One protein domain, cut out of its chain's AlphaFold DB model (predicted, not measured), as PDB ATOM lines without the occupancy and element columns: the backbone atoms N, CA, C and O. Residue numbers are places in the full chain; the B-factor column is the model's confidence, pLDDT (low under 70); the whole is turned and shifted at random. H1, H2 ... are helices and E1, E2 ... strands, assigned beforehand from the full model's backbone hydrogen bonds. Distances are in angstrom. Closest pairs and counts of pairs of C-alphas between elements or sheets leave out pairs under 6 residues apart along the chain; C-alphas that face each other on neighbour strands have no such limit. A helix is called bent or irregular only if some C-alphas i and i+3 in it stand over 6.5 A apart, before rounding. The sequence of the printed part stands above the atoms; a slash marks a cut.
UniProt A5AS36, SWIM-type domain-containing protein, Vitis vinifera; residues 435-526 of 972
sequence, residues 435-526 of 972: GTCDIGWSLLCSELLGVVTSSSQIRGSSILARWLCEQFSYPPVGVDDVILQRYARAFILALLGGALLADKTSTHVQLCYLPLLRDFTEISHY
ATOM      1  N   GLY A 435     -17.020 -11.525 100.263       70.88
ATOM      2  CA  GLY A 435     -17.900 -12.009  99.197       70.88
ATOM      3  C   GLY A 435     -18.509 -10.884  98.360       70.88
ATOM      4  O   GLY A 435     -18.365  -9.700  98.679       70.88
ATOM      5  N   THR A 436     -19.212 -11.252  97.289       66.81
ATOM      6  CA  THR A 436     -19.920 -10.303  96.419       66.81
ATOM      7  C   THR A 436     -21.223  -9.810  97.060       66.81
ATOM      8  O   THR A 436     -21.859 -10.499  97.856       66.81
ATOM      9  N   CYS A 437     -21.626  -8.581  96.723       64.25
ATOM     10  CA  CYS A 437     -22.873  -7.963  97.197       64.25
ATOM     11  C   CYS A 437     -23.870  -7.658  96.061       64.25
ATOM     12  O   CYS A 437     -24.907  -7.046  96.318       64.25
ATOM     13  N   ASP A 438     -23.562  -8.079  94.832       66.50
ATOM     14  CA  ASP A 438     -24.418  -7.956  93.651       66.50
ATOM     15  C   ASP A 438     -25.066  -9.318  93.369       66.50
ATOM     16  O   ASP A 438     -24.594 -10.117  92.562       66.50
ATOM     17  N   ILE A 439     -26.085  -9.636  94.171       74.88
ATOM     18  CA  ILE A 439     -26.807 -10.910  94.157       74.88
ATOM     19  C   ILE A 439     -28.304 -10.598  94.166       74.88
ATOM     20  O   ILE A 439     -28.760  -9.717  94.897       74.88
ATOM     21  N   GLY A 440     -29.093 -11.345  93.389       81.81
ATOM     22  CA  GLY A 440     -30.554 -11.292  93.453       81.81
ATOM     23  C   GLY A 440     -31.061 -11.823  94.794       81.81
ATOM     24  O   GLY A 440     -31.360 -13.006  94.912       81.81
ATOM     25  N   TRP A 441     -31.150 -10.962  95.811       86.50
ATOM     26  CA  TRP A 441     -31.390 -11.367  97.201       86.50
ATOM     27  C   TRP A 441     -32.639 -12.241  97.396       86.50
ATOM     28  O   TRP A 441     -32.554 -13.250  98.091       86.50
ATOM     29  N   SER A 442     -33.756 -11.945  96.719       84.94
ATOM     30  CA  SER A 442     -34.953 -12.802  96.784       84.94
ATOM     31  C   SER A 442     -34.772 -14.180  96.142       84.94
ATOM     32  O   SER A 442     -35.379 -15.145  96.602       84.94
ATOM     33  N   LEU A 443     -33.926 -14.297  95.112       85.81
ATOM     34  CA  LEU A 443     -33.589 -15.584  94.502       85.81
ATOM     35  C   LEU A 443     -32.697 -16.406  95.444       85.81
ATOM     36  O   LEU A 443     -32.956 -17.587  95.643       85.81
ATOM     37  N   LEU A 444     -31.719 -15.766  96.097       88.00
ATOM     38  CA  LEU A 444     -30.856 -16.408  97.096       88.00
ATOM     39  C   LEU A 444     -31.649 -16.894  98.325       88.00
ATOM     40  O   LEU A 444     -31.398 -17.989  98.824       88.00
ATOM     41  N   CYS A 445     -32.633 -16.121  98.797       89.69
ATOM     42  CA  CYS A 445     -33.554 -16.567  99.847       89.69
ATOM     43  C   CYS A 445     -34.423 -17.748  99.380       89.69
ATOM     44  O   CYS A 445     -34.591 -18.712 100.128       89.69
ATOM     45  N   SER A 446     -34.908 -17.725  98.135       88.81
ATOM     46  CA  SER A 446     -35.671 -18.841  97.562       88.81
ATOM     47  C   SER A 446     -34.833 -20.114  97.390       88.81
ATOM     48  O   SER A 446     -35.371 -21.207  97.525       88.81
ATOM     49  N   GLU A 447     -33.533 -19.985  97.113       89.31
ATOM     50  CA  GLU A 447     -32.581 -21.095  97.004       89.31
ATOM     51  C   GLU A 447     -32.238 -21.671  98.391       89.31
ATOM     52  O   GLU A 447     -32.542 -22.828  98.691       89.31
ATOM     53  N   LEU A 448     -31.625 -20.854  99.253       85.44
ATOM     54  CA  LEU A 448     -30.948 -21.314 100.471       85.44
ATOM     55  C   LEU A 448     -31.858 -21.408 101.696       85.44
ATOM     56  O   LEU A 448     -31.573 -22.195 102.599       85.44
ATOM     57  N   LEU A 449     -32.948 -20.636 101.731       86.38
ATOM     58  CA  LEU A 449     -33.952 -20.671 102.800       86.38
ATOM     59  C   LEU A 449     -35.280 -21.300 102.333       86.38
ATOM     60  O   LEU A 449     -36.157 -21.558 103.151       86.38
ATOM     61  N   GLY A 450     -35.435 -21.581 101.032       85.69
ATOM     62  CA  GLY A 450     -36.639 -22.193 100.458       85.69
ATOM     63  C   GLY A 450     -37.865 -21.275 100.389       85.69
ATOM     64  O   GLY A 450     -38.970 -21.769 100.182       85.69
ATOM     65  N   VAL A 451     -37.695 -19.961 100.581       84.56
ATOM     66  CA  VAL A 451     -38.799 -18.993 100.716       84.56
ATOM     67  C   VAL A 451     -38.640 -17.802  99.772       84.56
ATOM     68  O   VAL A 451     -37.601 -17.141  99.738       84.56
ATOM     69  N   VAL A 452     -39.697 -17.494  99.015       80.06
ATOM     70  CA  VAL A 452     -39.729 -16.339  98.106       80.06
ATOM     71  C   VAL A 452     -40.010 -15.069  98.908       80.06
ATOM     72  O   VAL A 452     -41.150 -14.780  99.270       80.06
ATOM     73  N   THR A 453     -38.964 -14.299  99.186       80.25
ATOM     74  CA  THR A 453     -39.060 -13.046  99.943       80.25
ATOM     75  C   THR A 453     -39.568 -11.891  99.083       80.25
ATOM     76  O   THR A 453     -39.005 -11.586  98.024       80.25
ATOM     77  N   SER A 454     -40.598 -11.197  99.561       75.62
ATOM     78  CA  SER A 454     -41.184 -10.043  98.880       75.62
ATOM     79  C   SER A 454     -40.292  -8.797  98.958       75.62
ATOM     80  O   SER A 454     -39.506  -8.603  99.890       75.62
ATOM     81  N   SER A 455     -40.500  -7.864  98.028       71.19
ATOM     82  CA  SER A 455     -39.889  -6.523  98.041       71.19
ATOM     83  C   SER A 455     -40.306  -5.646  99.236       71.19
ATOM     84  O   SER A 455     -39.771  -4.557  99.414       71.19
ATOM     85  N   SER A 456     -41.244  -6.112 100.070       76.38
ATOM     86  CA  SER A 456     -41.621  -5.496 101.350       76.38
ATOM     87  C   SER A 456     -40.907  -6.102 102.570       76.38
ATOM     88  O   SER A 456     -40.996  -5.536 103.660       76.38
ATOM     89  N   GLN A 457     -40.198  -7.226 102.406       77.19
ATOM     90  CA  GLN A 457     -39.411  -7.904 103.449       77.19
ATOM     91  C   GLN A 457     -37.904  -7.638 103.313       77.19
ATOM     92  O   GLN A 457     -37.189  -7.659 104.317       77.19
ATOM     93  N   ILE A 458     -37.420  -7.377 102.093       82.62
ATOM     94  CA  ILE A 458     -36.020  -7.041 101.804       82.62
ATOM     95  C   ILE A 458     -35.873  -5.547 101.501       82.62
ATOM     96  O   ILE A 458     -36.588  -4.987 100.672       82.62
ATOM     97  N   ARG A 459     -34.883  -4.910 102.135       79.56
ATOM     98  CA  ARG A 459     -34.468  -3.524 101.899       79.56
ATOM     99  C   ARG A 459     -32.979  -3.486 101.546       79.56
ATOM    100  O   ARG A 459     -32.113  -3.568 102.421       79.56
ATOM    101  N   GLY A 460     -32.678  -3.352 100.254       79.19
ATOM    102  CA  GLY A 460     -31.306  -3.452  99.745       79.19
ATOM    103  C   GLY A 460     -30.748  -4.859  99.974       79.19
ATOM    104  O   GLY A 460     -31.379  -5.832  99.581       79.19
ATOM    105  N   SER A 461     -29.602  -4.968 100.648       80.19
ATOM    106  CA  SER A 461     -28.984  -6.244 101.049       80.19
ATOM    107  C   SER A 461     -29.415  -6.743 102.436       80.19
ATOM    108  O   SER A 461     -28.681  -7.509 103.053       80.19
ATOM    109  N   SER A 462     -30.556  -6.291 102.965       82.12
ATOM    110  CA  SER A 462     -30.969  -6.560 104.354       82.12
ATOM    111  C   SER A 462     -32.395  -7.107 104.410       82.12
ATOM    112  O   SER A 462     -33.282  -6.555 103.762       82.12
ATOM    113  N   ILE A 463     -32.632  -8.149 105.206       84.69
ATOM    114  CA  ILE A 463     -33.949  -8.767 105.415       84.69
ATOM    115  C   ILE A 463     -34.533  -8.388 106.775       84.69
ATOM    116  O   ILE A 463     -33.802  -8.224 107.747       84.69
ATOM    117  N   LEU A 464     -35.851  -8.234 106.861       79.44
ATOM    118  CA  LEU A 464     -36.542  -7.807 108.076       79.44
ATOM    119  C   LEU A 464     -36.455  -8.873 109.191       79.44
ATOM    120  O   LEU A 464     -37.045  -9.947 109.078       79.44
ATOM    121  N   ALA A 465     -35.764  -8.564 110.292       72.44
ATOM    122  CA  ALA A 465     -35.380  -9.525 111.333       72.44
ATOM    123  C   ALA A 465     -36.583 -10.239 111.971       72.44
ATOM    124  O   ALA A 465     -36.597 -11.464 112.069       72.44
ATOM    125  N   ARG A 466     -37.642  -9.489 112.316       73.00
ATOM    126  CA  ARG A 466     -38.892 -10.068 112.848       73.00
ATOM    127  C   ARG A 466     -39.506 -11.119 111.920       73.00
ATOM    128  O   ARG A 466     -39.986 -12.128 112.409       73.00
ATOM    129  N   TRP A 467     -39.438 -10.916 110.602       81.62
ATOM    130  CA  TRP A 467     -40.017 -11.837 109.627       81.62
ATOM    131  C   TRP A 467     -39.184 -13.117 109.529       81.62
ATOM    132  O   TRP A 467     -39.744 -14.207 109.501       81.62
ATOM    133  N   LEU A 468     -37.851 -12.996 109.559       75.12
ATOM    134  CA  LEU A 468     -36.949 -14.148 109.598       75.12
ATOM    135  C   LEU A 468     -37.254 -15.030 110.824       75.12
ATOM    136  O   LEU A 468     -37.423 -16.238 110.681       75.12
ATOM    137  N   CYS A 469     -37.439 -14.424 112.001       67.81
ATOM    138  CA  CYS A 469     -37.867 -15.147 113.201       67.81
ATOM    139  C   CYS A 469     -39.288 -15.728 113.070       67.81
ATOM    140  O   CYS A 469     -39.499 -16.890 113.403       67.81
ATOM    141  N   GLU A 470     -40.260 -14.961 112.567       73.50
ATOM    142  CA  GLU A 470     -41.658 -15.395 112.386       73.50
ATOM    143  C   GLU A 470     -41.795 -16.596 111.429       73.50
ATOM    144  O   GLU A 470     -42.673 -17.427 111.636       73.50
ATOM    145  N   GLN A 471     -40.956 -16.712 110.389       75.81
ATOM    146  CA  GLN A 471     -40.972 -17.870 109.479       75.81
ATOM    147  C   GLN A 471     -40.189 -19.076 110.015       75.81
ATOM    148  O   GLN A 471     -40.633 -20.210 109.854       75.81
ATOM    149  N   PHE A 472     -39.039 -18.844 110.655       73.69
ATOM    150  CA  PHE A 472     -38.098 -19.907 111.030       73.69
ATOM    151  C   PHE A 472     -38.056 -20.208 112.540       73.69
ATOM    152  O   PHE A 472     -37.081 -20.772 113.024       73.69
ATOM    153  N   SER A 473     -39.114 -19.859 113.288       62.81
ATOM    154  CA  SER A 473     -39.185 -20.035 114.754       62.81
ATOM    155  C   SER A 473     -38.932 -21.474 115.223       62.81
ATOM    156  O   SER A 473     -38.191 -21.673 116.180       62.81
ATOM    157  N   TYR A 474     -39.546 -22.462 114.562       65.19
ATOM    158  CA  TYR A 474     -39.385 -23.889 114.855       65.19
ATOM    159  C   TYR A 474     -39.530 -24.705 113.561       65.19
ATOM    160  O   TYR A 474     -40.456 -24.419 112.793       65.19
ATOM    161  N   PRO A 475     -38.675 -25.714 113.305       68.94
ATOM    162  CA  PRO A 475     -38.904 -26.662 112.220       68.94
ATOM    163  C   PRO A 475     -40.132 -27.541 112.536       68.94
ATOM    164  O   PRO A 475     -40.337 -27.906 113.697       68.94
ATOM    165  N   PRO A 476     -40.957 -27.908 111.537       71.50
ATOM    166  CA  PRO A 476     -41.997 -28.917 111.718       71.50
ATOM    167  C   PRO A 476     -41.410 -30.281 112.124       71.50
ATOM    168  O   PRO A 476     -40.271 -30.607 111.798       71.50
ATOM    169  N   VAL A 477     -42.199 -31.100 112.822       73.44
ATOM    170  CA  VAL A 477     -41.780 -32.448 113.244       73.44
ATOM    171  C   VAL A 477     -41.724 -33.383 112.031       73.44
ATOM    172  O   VAL A 477     -42.672 -33.421 111.249       73.44
ATOM    173  N   GLY A 478     -40.640 -34.153 111.893       74.00
ATOM    174  CA  GLY A 478     -40.482 -35.149 110.823       74.00
ATOM    175  C   GLY A 478     -40.143 -34.574 109.441       74.00
ATOM    176  O   GLY A 478     -40.522 -35.162 108.432       74.00
ATOM    177  N   VAL A 479     -39.472 -33.418 109.382       74.00
ATOM    178  CA  VAL A 479     -38.954 -32.846 108.125       74.00
ATOM    179  C   VAL A 479     -37.663 -33.519 107.658       74.00
ATOM    180  O   VAL A 479     -36.926 -34.080 108.463       74.00
ATOM    181  N   ASP A 480     -37.385 -33.417 106.358       76.06
ATOM    182  CA  ASP A 480     -36.119 -33.853 105.763       76.06
ATOM    183  C   ASP A 480     -34.938 -32.915 106.089       76.06
ATOM    184  O   ASP A 480     -35.108 -31.760 106.502       76.06
ATOM    185  N   ASP A 481     -33.719 -33.406 105.846       73.69
ATOM    186  CA  ASP A 481     -32.474 -32.662 106.071       73.69
ATOM    187  C   ASP A 481     -32.392 -31.370 105.249       73.69
ATOM    188  O   ASP A 481     -31.756 -30.403 105.666       73.69
ATOM    189  N   VAL A 482     -33.038 -31.315 104.080       77.44
ATOM    190  CA  VAL A 482     -33.009 -30.143 103.192       77.44
ATOM    191  C   VAL A 482     -33.814 -28.997 103.807       77.44
ATOM    192  O   VAL A 482     -33.386 -27.839 103.768       77.44
ATOM    193  N   ILE A 483     -34.957 -29.303 104.418       74.38
ATOM    194  CA  ILE A 483     -35.757 -28.364 105.202       74.38
ATOM    195  C   ILE A 483     -35.032 -28.021 106.507       74.38
ATOM    196  O   ILE A 483     -34.897 -26.834 106.814       74.38
ATOM    197  N   LEU A 484     -34.497 -29.002 107.240       72.56
ATOM    198  CA  LEU A 484     -33.765 -28.750 108.487       72.56
ATOM    199  C   LEU A 484     -32.560 -27.816 108.264       72.56
ATOM    200  O   LEU A 484     -32.387 -26.836 108.992       72.56
ATOM    201  N   GLN A 485     -31.796 -28.026 107.189       74.31
ATOM    202  CA  GLN A 485     -30.715 -27.133 106.771       74.31
ATOM    203  C   GLN A 485     -31.195 -25.706 106.454       74.31
ATOM    204  O   GLN A 485     -30.477 -24.751 106.747       74.31
ATOM    205  N   ARG A 486     -32.388 -25.511 105.871       80.94
ATOM    206  CA  ARG A 486     -32.950 -24.161 105.629       80.94
ATOM    207  C   ARG A 486     -33.233 -23.431 106.943       80.94
ATOM    208  O   ARG A 486     -32.869 -22.263 107.070       80.94
ATOM    209  N   TYR A 487     -33.804 -24.125 107.931       78.25
ATOM    210  CA  TYR A 487     -34.001 -23.583 109.280       78.25
ATOM    211  C   TYR A 487     -32.663 -23.275 109.970       78.25
ATOM    212  O   TYR A 487     -32.504 -22.187 110.522       78.25
ATOM    213  N   ALA A 488     -31.668 -24.160 109.865       69.94
ATOM    214  CA  ALA A 488     -30.330 -23.920 110.407       69.94
ATOM    215  C   ALA A 488     -29.640 -22.702 109.755       69.94
ATOM    216  O   ALA A 488     -29.111 -21.847 110.467       69.94
ATOM    217  N   ARG A 489     -29.714 -22.546 108.422       80.19
ATOM    218  CA  ARG A 489     -29.214 -21.347 107.716       80.19
ATOM    219  C   ARG A 489     -29.919 -20.074 108.189       80.19
ATOM    220  O   ARG A 489     -29.249 -19.072 108.423       80.19
ATOM    221  N   ALA A 490     -31.242 -20.105 108.370       73.31
ATOM    222  CA  ALA A 490     -32.003 -18.963 108.883       73.31
ATOM    223  C   ALA A 490     -31.619 -18.599 110.330       73.31
ATOM    224  O   ALA A 490     -31.442 -17.419 110.634       73.31
ATOM    225  N   PHE A 491     -31.435 -19.597 111.202       69.44
ATOM    226  CA  PHE A 491     -31.019 -19.405 112.593       69.44
ATOM    227  C   PHE A 491     -29.604 -18.816 112.698       69.44
ATOM    228  O   PHE A 491     -29.407 -17.811 113.378       69.44
ATOM    229  N   ILE A 492     -28.630 -19.375 111.970       67.44
ATOM    230  CA  ILE A 492     -27.249 -18.863 111.945       67.44
ATOM    231  C   ILE A 492     -27.219 -17.432 111.384       67.44
ATOM    232  O   ILE A 492     -26.567 -16.557 111.950       67.44
ATOM    233  N   LEU A 493     -27.980 -17.155 110.320       74.06
ATOM    234  CA  LEU A 493     -28.121 -15.812 109.753       74.06
ATOM    235  C   LEU A 493     -28.722 -14.812 110.762       74.06
ATOM    236  O   LEU A 493     -28.254 -13.674 110.847       74.06
ATOM    237  N   ALA A 494     -29.721 -15.231 111.546       63.56
ATOM    238  CA  ALA A 494     -30.323 -14.422 112.605       63.56
ATOM    239  C   ALA A 494     -29.354 -14.169 113.775       63.56
ATOM    240  O   ALA A 494     -29.285 -13.045 114.265       63.56
ATOM    241  N   LEU A 495     -28.562 -15.166 114.185       64.69
ATOM    242  CA  LEU A 495     -27.526 -15.019 115.214       64.69
ATOM    243  C   LEU A 495     -26.419 -14.047 114.765       64.69
ATOM    244  O   LEU A 495     -26.053 -13.124 115.501       64.69
ATOM    245  N   LEU A 496     -25.934 -14.208 113.530       68.25
ATOM    246  CA  LEU A 496     -24.931 -13.331 112.927       68.25
ATOM    247  C   LEU A 496     -25.437 -11.887 112.837       68.25
ATOM    248  O   LEU A 496     -24.798 -10.987 113.369       68.25
ATOM    249  N   GLY A 497     -26.588 -11.645 112.206       62.81
ATOM    250  CA  GLY A 497     -27.104 -10.285 112.013       62.81
ATOM    251  C   GLY A 497     -27.828  -9.669 113.214       62.81
ATOM    252  O   GLY A 497     -28.092  -8.471 113.188       62.81
ATOM    253  N   GLY A 498     -28.177 -10.460 114.232       58.19
ATOM    254  CA  GLY A 498     -28.944 -10.022 115.403       58.19
ATOM    255  C   GLY A 498     -28.138  -9.885 116.696       58.19
ATOM    256  O   GLY A 498     -28.551  -9.119 117.563       58.19
ATOM    257  N   ALA A 499     -26.995 -10.572 116.826       55.84
ATOM    258  CA  ALA A 499     -26.159 -10.526 118.031       55.84
ATOM    259  C   ALA A 499     -24.666 -10.272 117.753       55.84
ATOM    260  O   ALA A 499     -24.057  -9.444 118.423       55.84
ATOM    261  N   LEU A 500     -24.062 -10.962 116.777       58.94
ATOM    262  CA  LEU A 500     -22.599 -10.947 116.595       58.94
ATOM    263  C   LEU A 500     -22.090  -9.809 115.692       58.94
ATOM    264  O   LEU A 500     -21.055  -9.211 115.963       58.94
ATOM    265  N   LEU A 501     -22.818  -9.503 114.620       70.44
ATOM    266  CA  LEU A 501     -22.481  -8.523 113.575       70.44
ATOM    267  C   LEU A 501     -23.654  -7.544 113.357       70.44
ATOM    268  O   LEU A 501     -23.913  -7.087 112.239       70.44
ATOM    269  N   ALA A 502     -24.403  -7.283 114.433       65.56
ATOM    270  CA  ALA A 502     -25.649  -6.526 114.430       65.56
ATOM    271  C   ALA A 502     -25.444  -5.032 114.148       65.56
ATOM    272  O   ALA A 502     -24.519  -4.409 114.677       65.56
ATOM    273  N   ASP A 503     -26.347  -4.440 113.361       66.94
ATOM    274  CA  ASP A 503     -26.367  -2.999 113.090       66.94
ATOM    275  C   ASP A 503     -27.332  -2.227 114.013       66.94
ATOM    276  O   ASP A 503     -28.222  -2.788 114.658       66.94
ATOM    277  N   LYS A 504     -27.155  -0.901 114.068       64.56
ATOM    278  CA  LYS A 504     -27.917   0.016 114.942       64.56
ATOM    279  C   LYS A 504     -29.413   0.071 114.624       64.56
ATOM    280  O   LYS A 504     -30.185   0.611 115.406       64.56
ATOM    281  N   THR A 505     -29.868  -0.490 113.499       60.50
ATOM    282  CA  THR A 505     -31.298  -0.481 113.171       60.50
ATOM    283  C   THR A 505     -32.099  -1.473 114.010       60.50
ATOM    284  O   THR A 505     -33.317  -1.309 114.089       60.50
ATOM    285  N   SER A 506     -31.463  -2.503 114.595       57.53
ATOM    286  CA  SER A 506     -32.074  -3.615 115.365       57.53
ATOM    287  C   SER A 506     -33.235  -4.365 114.677       57.53
ATOM    288  O   SER A 506     -33.898  -5.207 115.277       57.53
ATOM    289  N   THR A 507     -33.512  -4.054 113.410       63.69
ATOM    290  CA  THR A 507     -34.750  -4.433 112.709       63.69
ATOM    291  C   THR A 507     -34.492  -5.206 111.426       63.69
ATOM    292  O   THR A 507     -35.421  -5.823 110.905       63.69
ATOM    293  N   HIS A 508     -33.259  -5.192 110.919       72.19
ATOM    294  CA  HIS A 508     -32.867  -5.879 109.697       72.19
ATOM    295  C   HIS A 508     -31.574  -6.675 109.913       72.19
ATOM    296  O   HIS A 508     -30.704  -6.276 110.676       72.19
ATOM    297  N   VAL A 509     -31.462  -7.800 109.214       76.19
ATOM    298  CA  VAL A 509     -30.314  -8.711 109.198       76.19
ATOM    299  C   VAL A 509     -29.652  -8.628 107.824       76.19
ATOM    300  O   VAL A 509     -30.338  -8.647 106.801       76.19
ATOM    301  N   GLN A 510     -28.324  -8.518 107.771       81.75
ATOM    302  CA  GLN A 510     -27.592  -8.384 106.508       81.75
ATOM    303  C   GLN A 510     -27.498  -9.728 105.767       81.75
ATOM    304  O   GLN A 510     -26.892 -10.682 106.251       81.75
ATOM    305  N   LEU A 511     -28.048  -9.791 104.552       85.81
ATOM    306  CA  LEU A 511     -28.066 -10.991 103.709       85.81
ATOM    307  C   LEU A 511     -26.703 -11.337 103.100       85.81
ATOM    308  O   LEU A 511     -26.544 -12.437 102.584       85.81
ATOM    309  N   CYS A 512     -25.698 -10.456 103.175       84.38
ATOM    310  CA  CYS A 512     -24.360 -10.743 102.645       84.38
ATOM    311  C   CYS A 512     -23.643 -11.908 103.346       84.38
ATOM    312  O   CYS A 512     -22.692 -12.435 102.782       84.38
ATOM    313  N   TYR A 513     -24.108 -12.351 104.519       84.75
ATOM    314  CA  TYR A 513     -23.610 -13.573 105.159       84.75
ATOM    315  C   TYR A 513     -24.263 -14.852 104.607       84.75
ATOM    316  O   TYR A 513     -23.632 -15.900 104.626       84.75
ATOM    317  N   LEU A 514     -25.485 -14.785 104.056       88.25
ATOM    318  CA  LEU A 514     -26.232 -15.958 103.574       88.25
ATOM    319  C   LEU A 514     -25.503 -16.780 102.480       88.25
ATOM    320  O   LEU A 514     -25.574 -18.005 102.556       88.25
ATOM    321  N   PRO A 515     -24.752 -16.196 101.516       87.38
ATOM    322  CA  PRO A 515     -23.929 -16.972 100.582       87.38
ATOM    323  C   PRO A 515     -22.879 -17.860 101.267       87.38
ATOM    324  O   PRO A 515     -22.613 -18.958 100.786       87.38
ATOM    325  N   LEU A 516     -22.318 -17.406 102.394       80.50
ATOM    326  CA  LEU A 516     -21.325 -18.145 103.188       80.50
ATOM    327  C   LEU A 516     -21.957 -19.292 103.990       80.50
ATOM    328  O   LEU A 516     -21.245 -20.152 104.490       80.50
ATOM    329  N   LEU A 517     -23.292 -19.318 104.089       81.31
ATOM    330  CA  LEU A 517     -24.058 -20.390 104.722       81.31
ATOM    331  C   LEU A 517     -24.559 -21.438 103.709       81.31
ATOM    332  O   LEU A 517     -25.359 -22.301 104.069       81.31
ATOM    333  N   ARG A 518     -24.144 -21.374 102.432       83.62
ATOM    334  CA  ARG A 518     -24.566 -22.346 101.405       83.62
ATOM    335  C   ARG A 518     -24.099 -23.765 101.751       83.62
ATOM    336  O   ARG A 518     -24.934 -24.668 101.762       83.62
ATOM    337  N   ASP A 519     -22.820 -23.945 102.072       73.56
ATOM    338  CA  ASP A 519     -22.220 -25.245 102.399       73.56
ATOM    339  C   ASP A 519     -21.852 -25.329 103.887       73.56
ATOM    340  O   ASP A 519     -21.070 -24.523 104.387       73.56
ATOM    341  N   PHE A 520     -22.418 -26.308 104.598       68.44
ATOM    342  CA  PHE A 520     -22.199 -26.485 106.035       68.44
ATOM    343  C   PHE A 520     -20.798 -26.986 106.403       68.44
ATOM    344  O   PHE A 520     -20.378 -26.766 107.539       68.44
ATOM    345  N   THR A 521     -20.062 -27.599 105.474       63.88
ATOM    346  CA  THR A 521     -18.662 -27.985 105.711       63.88
ATOM    347  C   THR A 521     -17.787 -26.731 105.820       63.88
ATOM    348  O   THR A 521     -17.148 -26.485 106.850       63.88
ATOM    349  N   GLU A 522     -17.888 -25.853 104.819       63.97
ATOM    350  CA  GLU A 522     -17.141 -24.598 104.714       63.97
ATOM    351  C   GLU A 522     -17.518 -23.552 105.774       63.97
ATOM    352  O   GLU A 522     -16.634 -22.814 106.213       63.97
ATOM    353  N   ILE A 523     -18.774 -23.508 106.265       66.81
ATOM    354  CA  ILE A 523     -19.176 -22.610 107.378       66.81
ATOM    355  C   ILE A 523     -18.179 -22.698 108.538       66.81
ATOM    356  O   ILE A 523     -17.804 -21.666 109.098       66.81
ATOM    357  N   SER A 524     -17.740 -23.911 108.888       59.97
ATOM    358  CA  SER A 524     -16.843 -24.138 110.022       59.97
ATOM    359  C   SER A 524     -15.417 -23.633 109.786       59.97
ATOM    360  O   SER A 524     -14.699 -23.395 110.756       59.97
ATOM    361  N   HIS A 525     -14.979 -23.479 108.533       59.50
ATOM    362  CA  HIS A 525     -13.592 -23.171 108.180       59.50
ATOM    363  C   HIS A 525     -13.283 -21.669 108.136       59.50
ATOM    364  O   HIS A 525     -12.117 -21.294 108.272       59.50
ATOM    365  N   TYR A 526     -14.292 -20.804 108.000       62.09
ATOM    366  CA  TYR A 526     -14.105 -19.351 108.015       62.09
ATOM    367  C   TYR A 526     -13.665 -18.802 109.383       62.09
ATOM    368  O   TYR A 526     -14.095 -19.258 110.444       62.09
TER     369      TYR A 526
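What this domain is: This is residues 435 to 526 of the 972 residues of the protein "SWIM-type domain-containing protein" of Vitis vinifera (UniProt A5AS36). A short two-strand ribbon, E1 and E2, sits at one end of a small cluster of helices, over residues 493 to 499 of the long helix H3. From the ribbon two helices set out: H2 runs side by side with H3, and H4 crosses H3, with H1 beside H4 and the short H5 at the far end of H4. The printed part has 92 residues, with five named helices and two named strands in the order H1, E1, H2, H3, E2, H4, H5; the class is mostly helix, and the sheet E1 - E2 is antiparallel. The whole is compact, with a radius of gyration of the C-alphas of 12.5 A, and rounded, spanning 36 by 29 by 25 A.

How they stand to each other: Begin at E1, residues 462 to 464, and E2, residues 508 to 510, antiparallel neighbours with N 463 and O 509, and N 509 and O 463, within hydrogen-bond range at 2.8 A each. Residues 458 to 459 also pair with residues 462 to 463 of E1, antiparallel. Next find H3, residues 481 to 500, whose closest C-alphas to E2 are Gly 497 and Val 509, 4.6 A. H2, residues 465 to 472, forms a helical hairpin with H3: they touch at Phe 472 and Tyr 487, closest C-alphas 5.8 A, opposite ways at a shallow tilt of 21 degrees. The hub is H4, residues 511 to 517, which touches H3, by residues 489 to 496 of H3 alone, with closest C-alphas Arg 489 and Leu 517 at 6.0 A and a steep tilt of 49 degrees. H4 also touches H1, residues 441 to 448, at Trp 441 and Leu 511, closest C-alphas 7.3 A, the same way at a shallow tilt of 22 degrees. H4 and H5, residues 520 to 523, touch only at the corner, and only just, with 3 pairs of C-alphas within 8 A, the closest Leu 517 and Ile 523 at 6.0 A. H1 and H2 are apart. In H1, H2 and H3 every O i to N i+4 pair is within hydrogen-bond range; H4 has 1 of 3, beside 3 of 4 O i to N i+3 pairs, and H5 is too short for such a pair.

Where its parts are: Find C-alpha 481 at (-32.474, -32.662, 106.071); from there H3 runs 26.1 A to C-alpha 500, neither bent nor irregular, but only just: C-alphas 497 and 500 are 6.5 A apart. H1 begins at C-alpha 441, (-31.390, -11.367, 97.201), and is 10.5 A long; H2 is 10.7 A and H4 10.3 A. H4 is irregular, only just: C-alphas 512 and 515 are 6.6 A apart. E1 is 6.8 A, E2 6.7 A, and H5 5.1 A, ending at C-alpha 523, (-19.176, -22.610, 107.378).

The domain as a whole: The C-alphas farthest apart are Gly 478 and Lys 504, 37.6 A. The printed part has no cut, and its long link is H1 to E1, residues 449 to 461. The mean pLDDT of the printed part is 74.3; 30 residues are under 70, among them 494 to 500, 502 to 507 and 520 to 526.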